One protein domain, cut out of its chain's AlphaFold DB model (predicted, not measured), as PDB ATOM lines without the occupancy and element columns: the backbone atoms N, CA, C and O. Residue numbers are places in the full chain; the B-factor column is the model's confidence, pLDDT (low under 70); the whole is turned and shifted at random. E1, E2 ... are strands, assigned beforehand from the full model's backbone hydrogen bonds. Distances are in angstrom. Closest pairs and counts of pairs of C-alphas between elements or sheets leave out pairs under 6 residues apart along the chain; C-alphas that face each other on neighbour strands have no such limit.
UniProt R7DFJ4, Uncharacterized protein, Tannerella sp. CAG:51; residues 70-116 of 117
ATOM      1  N   THR A  70     -48.908  -1.849 -18.924       90.94
ATOM      2  CA  THR A  70     -48.858  -2.574 -20.196       90.94
ATOM      3  C   THR A  70     -48.979  -1.627 -21.384       90.94
ATOM      4  O   THR A  70     -49.577  -0.552 -21.298       90.94
ATOM      5  N   LYS A  71     -48.416  -2.026 -22.526       94.12
ATOM      6  CA  LYS A  71     -48.492  -1.248 -23.768       94.12
ATOM      7  C   LYS A  71     -49.940  -0.916 -24.141       94.12
ATOM      8  O   LYS A  71     -50.793  -1.798 -24.168       94.12
ATOM      9  N   GLY A  72     -50.186   0.345 -24.491       92.88
ATOM     10  CA  GLY A  72     -51.503   0.877 -24.843       92.88
ATOM     11  C   GLY A  72     -52.316   1.383 -23.651       92.88
ATOM     12  O   GLY A  72     -53.280   2.116 -23.856       92.88
ATOM     13  N   SER A  73     -51.921   1.057 -22.417       91.62
ATOM     14  CA  SER A  73     -52.570   1.592 -21.222       91.62
ATOM     15  C   SER A  73     -52.249   3.076 -21.043       91.62
ATOM     16  O   SER A  73     -51.150   3.538 -21.364       91.62
ATOM     17  N   SER A  74     -53.229   3.822 -20.532       93.31
ATOM     18  CA  SER A  74     -53.053   5.226 -20.160       93.31
ATOM     19  C   SER A  74     -52.483   5.335 -18.750       93.31
ATOM     20  O   SER A  74     -52.910   4.605 -17.858       93.31
ATOM     21  N   VAL A  75     -51.551   6.260 -18.549       92.69
ATOM     22  CA  VAL A  75     -50.960   6.586 -17.246       92.69
ATOM     23  C   VAL A  75     -51.085   8.074 -16.978       92.69
ATOM     24  O   VAL A  75     -50.943   8.886 -17.892       92.69
ATOM     25  N   LEU A  76     -51.339   8.432 -15.723       93.00
ATOM     26  CA  LEU A  76     -51.318   9.816 -15.264       93.00
ATOM     27  C   LEU A  76     -49.963  10.101 -14.617       93.00
ATOM     28  O   LEU A  76     -49.616   9.463 -13.621       93.00
ATOM     29  N   ASP A  77     -49.219  11.064 -15.156       90.25
ATOM     30  CA  ASP A  77     -48.009  11.576 -14.507       90.25
ATOM     31  C   ASP A  77     -48.381  12.526 -13.364       90.25
ATOM     32  O   ASP A  77     -49.029  13.552 -13.573       90.25
ATOM     33  N   GLU A  78     -47.967  12.198 -12.141       87.50
ATOM     34  CA  GLU A  78     -48.271  12.999 -10.950       87.50
ATOM     35  C   GLU A  78     -47.617  14.380 -10.972       87.50
ATOM     36  O   GLU A  78     -48.144  15.304 -10.352       87.50
ATOM     37  N   ASN A  79     -46.481  14.524 -11.659       85.88
ATOM     38  CA  ASN A  79     -45.723  15.771 -11.658       85.88
ATOM     39  C   ASN A  79     -46.326  16.809 -12.608       85.88
ATOM     40  O   ASN A  79     -46.422  17.985 -12.257       85.88
ATOM     41  N   THR A  80     -46.723  16.384 -13.808       87.44
ATOM     42  CA  THR A  80     -47.257  17.282 -14.846       87.44
ATOM     43  C   THR A  80     -48.781  17.272 -14.942       87.44
ATOM     44  O   THR A  80     -49.361  18.207 -15.490       87.44
ATOM     45  N   GLY A  81     -49.448  16.236 -14.421       89.56
ATOM     46  CA  GLY A  81     -50.889  16.025 -14.579       89.56
ATOM     47  C   GLY A  81     -51.301  15.562 -15.980       89.56
ATOM     48  O   GLY A  81     -52.496  15.505 -16.273       89.56
ATOM     49  N   LEU A  82     -50.340  15.247 -16.852       91.69
ATOM     50  CA  LEU A  82     -50.606  14.790 -18.212       91.69
ATOM     51  C   LEU A  82     -50.976  13.306 -18.236       91.69
ATOM     52  O   LEU A  82     -50.459  12.498 -17.462       91.69
ATOM     53  N   ILE A  83     -51.856  12.951 -19.171       94.00
ATOM     54  CA  ILE A  83     -52.193  11.561 -19.475       94.00
ATOM     55  C   ILE A  83     -51.357  11.129 -20.673       94.00
ATOM     56  O   ILE A  83     -51.430  11.743 -21.737       94.00
ATOM     57  N   GLY A  84     -50.563  10.082 -20.487       93.44
ATOM     58  CA  GLY A  84     -49.720   9.503 -21.525       93.44
ATOM     59  C   GLY A  84     -50.115   8.071 -21.838       93.44
ATOM     60  O   GLY A  84     -50.755   7.398 -21.030       93.44
ATOM     61  N   ILE A  85     -49.721   7.589 -23.011       95.50
ATOM     62  CA  ILE A  85     -49.951   6.214 -23.457       95.50
ATOM     63  C   ILE A  85     -48.635   5.448 -23.390       95.50
ATOM     64  O   ILE A  85     -47.623   5.871 -23.953       95.50
ATOM     65  N   ILE A  86     -48.642   4.295 -22.727       95.44
ATOM     66  CA  ILE A  86     -47.469   3.421 -22.670       95.44
ATOM     67  C   ILE A  86     -47.188   2.845 -24.060       95.44
ATOM     68  O   ILE A  86     -48.045   2.210 -24.678       95.44
ATOM     69  N   THR A  87     -45.952   2.994 -24.532       94.12
ATOM     70  CA  THR A  87     -45.524   2.526 -25.859       94.12
ATOM     71  C   THR A  87     -44.636   1.281 -25.809       94.12
ATOM     72  O   THR A  87     -44.621   0.503 -26.768       94.12
ATOM     73  N   SER A  88     -43.932   1.038 -24.698       91.88
ATOM     74  CA  SER A  88     -43.123  -0.173 -24.494       91.88
ATOM     75  C   SER A  88     -43.918  -1.315 -23.865       91.88
ATOM     76  O   SER A  88     -44.819  -1.092 -23.068       91.88
ATOM     77  N   ASN A  89     -43.534  -2.553 -24.184       88.88
ATOM     78  CA  ASN A  89     -44.225  -3.748 -23.690       88.88
ATOM     79  C   ASN A  89     -44.028  -3.989 -22.189       88.88
ATOM     80  O   ASN A  89     -44.955  -4.455 -21.539       88.88
ATOM     81  N   ILE A  90     -42.827  -3.712 -21.668       88.94
ATOM     82  CA  ILE A  90     -42.456  -3.990 -20.278       88.94
ATOM     83  C   ILE A  90     -41.627  -2.840 -19.687       88.94
ATOM     84  O   ILE A  90     -40.859  -2.212 -20.427       88.94
ATOM     85  N   PRO A  91     -41.739  -2.582 -18.370       92.75
ATOM     86  CA  PRO A  91     -40.791  -1.748 -17.642       92.75
ATOM     87  C   PRO A  91     -39.358  -2.304 -17.703       92.75
ATOM     88  O   PRO A  91     -39.151  -3.519 -17.719       92.75
ATOM     89  N   PHE A  92     -38.359  -1.425 -17.689       92.81
ATOM     90  CA  PHE A  92     -36.932  -1.759 -17.711       92.81
ATOM     91  C   PHE A  92     -36.136  -0.814 -16.808       92.81
ATOM     92  O   PHE A  92     -36.604   0.267 -16.461       92.81
ATOM     93  N   VAL A  93     -34.923  -1.206 -16.425       93.94
ATOM     94  CA  VAL A  93     -34.078  -0.366 -15.571       93.94
ATOM     95  C   VAL A  93     -33.458   0.764 -16.390       93.94
ATOM     96  O   VAL A  93     -32.814   0.527 -17.411       93.94
ATOM     97  N   CYS A  94     -33.612   2.004 -15.932       92.69
ATOM     98  CA  CYS A  94     -32.916   3.164 -16.480       92.69
ATOM     99  C   CYS A  94     -32.535   4.113 -15.340       92.69
ATOM    100  O   CYS A  94     -33.310   4.320 -14.416       92.69
ATOM    101  N   CYS A  95     -31.317   4.664 -15.375       87.62
ATOM    102  CA  CYS A  95     -30.803   5.587 -14.349       87.62
ATOM    103  C   CYS A  95     -31.025   5.143 -12.885       87.62
ATOM    104  O   CYS A  95     -31.136   5.978 -11.995       87.62
ATOM    105  N   CYS A  96     -30.976   3.831 -12.638       92.81
ATOM    106  CA  CYS A  96     -31.149   3.181 -11.335       92.81
ATOM    107  C   CYS A  96     -32.591   2.996 -10.833       92.81
ATOM    108  O   CYS A  96     -32.771   2.555  -9.699       92.81
ATOM    109  N   GLU A  97     -33.601   3.252 -11.660       94.38
ATOM    110  CA  GLU A  97     -35.023   3.073 -11.334       94.38
ATOM    111  C   GLU A  97     -35.723   2.205 -12.389       94.38
ATOM    112  O   GLU A  97     -35.175   1.955 -13.466       94.38
ATOM    113  N   MET A  98     -36.938   1.734 -12.086       94.81
ATOM    114  CA  MET A  98     -37.806   1.136 -13.105       94.81
ATOM    115  C   MET A  98     -38.457   2.234 -13.933       94.81
ATOM    116  O   MET A  98     -39.200   3.061 -13.405       94.81
ATOM    117  N   CYS A  99     -38.218   2.185 -15.235       95.69
ATOM    118  CA  CYS A  99     -38.743   3.121 -16.209       95.69
ATOM    119  C   CYS A  99     -39.536   2.404 -17.299       95.69
ATOM    120  O   CYS A  99     -39.409   1.198 -17.514       95.69
ATOM    121  N   ILE A 100     -40.347   3.164 -18.019       95.88
ATOM    122  CA  ILE A 100     -41.144   2.681 -19.143       95.88
ATOM    123  C   ILE A 100     -41.254   3.788 -20.195       95.88
ATOM    124  O   ILE A 100     -41.093   4.970 -19.882       95.88
ATOM    125  N   ARG A 101     -41.484   3.420 -21.459       95.81
ATOM    126  CA  ARG A 101     -41.699   4.407 -22.519       95.81
ATOM    127  C   ARG A 101     -43.151   4.854 -22.551       95.81
ATOM    128  O   ARG A 101     -44.044   4.011 -22.655       95.81
ATOM    129  N   VAL A 102     -43.364   6.163 -22.523       95.25
ATOM    130  CA  VAL A 102     -44.688   6.798 -22.536       95.25
ATOM    131  C   VAL A 102     -44.694   7.929 -23.554       95.25
ATOM    132  O   VAL A 102     -43.708   8.654 -23.681       95.25
ATOM    133  N   ASP A 103     -45.789   8.058 -24.292       95.00
ATOM    134  CA  ASP A 103     -46.052   9.171 -25.201       95.00
ATOM    135  C   ASP A 103     -47.170  10.052 -24.637       95.00
ATOM    136  O   ASP A 103     -48.286   9.582 -24.417       95.00
ATOM    137  N   PHE A 104     -46.859  11.325 -24.400       91.88
ATOM    138  CA  PHE A 104     -47.800  12.342 -23.915       91.88
ATOM    139  C   PHE A 104     -48.386  13.206 -25.051       91.88
ATOM    140  O   PHE A 104     -48.945  14.271 -24.798       91.88
ATOM    141  N   GLY A 105     -48.259  12.774 -26.308       87.06
ATOM    142  CA  GLY A 105     -48.788  13.457 -27.496       87.06
ATOM    143  C   GLY A 105     -47.767  14.320 -28.245       87.06
ATOM    144  O   GLY A 105     -48.086  14.869 -29.296       87.06
ATOM    145  N   THR A 106     -46.538  14.429 -27.735       80.75
ATOM    146  CA  THR A 106     -45.430  15.175 -28.360       80.75
ATOM    147  C   THR A 106     -44.272  14.274 -28.791       80.75
ATOM    148  O   THR A 106     -43.235  14.779 -29.223       80.75
ATOM    149  N   GLY A 107     -44.430  12.951 -28.674       82.06
ATOM    150  CA  GLY A 107     -43.389  11.958 -28.919       82.06
ATOM    151  C   GLY A 107     -43.047  11.165 -27.656       82.06
ATOM    152  O   GLY A 107     -43.073  11.685 -26.541       82.06
ATOM    153  N   GLY A 108     -42.740   9.879 -27.839       89.25
ATOM    154  CA  GLY A 108     -42.463   8.958 -26.739       89.25
ATOM    155  C   GLY A 108     -41.057   9.095 -26.150       89.25
ATOM    156  O   GLY A 108     -40.071   9.014 -26.883       89.25
ATOM    157  N   ASP A 109     -40.965   9.186 -24.823       93.06
ATOM    158  CA  ASP A 109     -39.698   9.196 -24.073       93.06
ATOM    159  C   ASP A 109     -39.730   8.196 -22.900       93.06
ATOM    160  O   ASP A 109     -40.720   7.487 -22.699       93.06
ATOM    161  N   VAL A 110     -38.623   8.065 -22.173       94.38
ATOM    162  CA  VAL A 110     -38.445   7.166 -21.030       94.38
ATOM    163  C   VAL A 110     -38.748   7.907 -19.734       94.38
ATOM    164  O   VAL A 110     -38.081   8.878 -19.391       94.38
ATOM    165  N   TYR A 111     -39.697   7.384 -18.966       93.50
ATOM    166  CA  TYR A 111     -40.150   7.984 -17.716       93.50
ATOM    167  C   TYR A 111     -40.048   6.984 -16.573       93.50
ATOM    168  O   TYR A 111     -40.274   5.787 -16.766       93.50
ATOM    169  N   SER A 112     -39.726   7.479 -15.379       93.94
ATOM    170  CA  SER A 112     -39.689   6.652 -14.175       93.94
ATOM    171  C   SER A 112     -41.099   6.288 -13.733       93.94
ATOM    172  O   SER A 112     -41.966   7.149 -13.565       93.94
ATOM    173  N   CYS A 113     -41.323   4.997 -13.505       94.19
ATOM    174  CA  CYS A 113     -42.627   4.471 -13.132       94.19
ATOM    175  C   CYS A 113     -43.072   4.942 -11.740       94.19
ATOM    176  O   CYS A 113     -44.257   4.871 -11.418       94.19
ATOM    177  N   VAL A 114     -42.149   5.441 -10.907       91.12
ATOM    178  CA  VAL A 114     -42.472   5.929  -9.556       91.12
ATOM    179  C   VAL A 114     -43.383   7.159  -9.573       91.12
ATOM    180  O   VAL A 114     -44.062   7.396  -8.573       91.12
ATOM    181  N   TYR A 115     -43.442   7.898 -10.686       88.81
ATOM    182  CA  TYR A 115     -44.258   9.109 -10.845       88.81
ATOM    183  C   TYR A 115     -45.658   8.855 -11.409       88.81
ATOM    184  O   TYR A 115     -46.464   9.777 -11.469       88.81
ATOM    185  N   PHE A 116     -45.984   7.615 -11.776       89.56
ATOM    186  CA  PHE A 116     -47.315   7.294 -12.282       89.56
ATOM    187  C   PHE A 116     -48.304   6.967 -11.165       89.56
ATOM    188  O   PHE A 116     -47.908   6.568 -10.057       89.56
TER     189      PHE A 116
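Overview. This is residues 70 to 116 of the 117 residues of an uncharacterized protein of Tannerella sp. CAG:51 (UniProt R7DFJ4). What is the main picture? One strongly twisted, branched sheet of five short strands has the longest strand, E4, running through its middle; E2 and E3 pair with different ends of E4 on one side, E5 runs along its other side, and E1 adds on beyond E2. What is it made of? The printed part has 47 residues with no named helix and five named strands, E1 to E5 along the chain, each neighbour pair antiparallel; the class is all strand, though strands hold 22 of the 47. How compact is it? It is compact, with a radius of gyration of the C-alphas of 9.6 A and spans of 25 by 21 by 16 A.

Along the chain. Where are the first strands? E1 is residues 74 to 76, from C-alpha 74 at (-53.053, 5.226, -20.160), E2 is residues 83 to 86, and E3 is residues 92 to 94. Where are the longer ones? E4 is residues 97 to 103, 18.7 A long, and E5 is residues 108 to 112, 13.1 A, ending at C-alpha 112 at (-39.689, 6.652, -14.175).

Arrangement. What does E2 pair with? E1 and E2 form a hairpin, with N 75 and O 84 2.8 A apart. On the other side of E2 is E4, antiparallel, with N 85 and O 103 at 2.8 A. What else is beside E4? E3, E4 and E5 are a meander, each strand the antiparallel neighbour of the one before. N 92 and O 99 are 2.8 A apart in the hairpin of E3 and E4, and N 100 and O 111 2.9 A in that of E4 and E5. What stays apart? E1 is apart from E3 and E5.

Size, cuts and confidence. How far does it reach? The two C-alphas farthest apart, those of Cys 96 and Gly 105, are 26.0 A apart. Is it complete and confident? The printed part has no cut and no long link; its mean pLDDT is 91.7, and no printed residue is under 70.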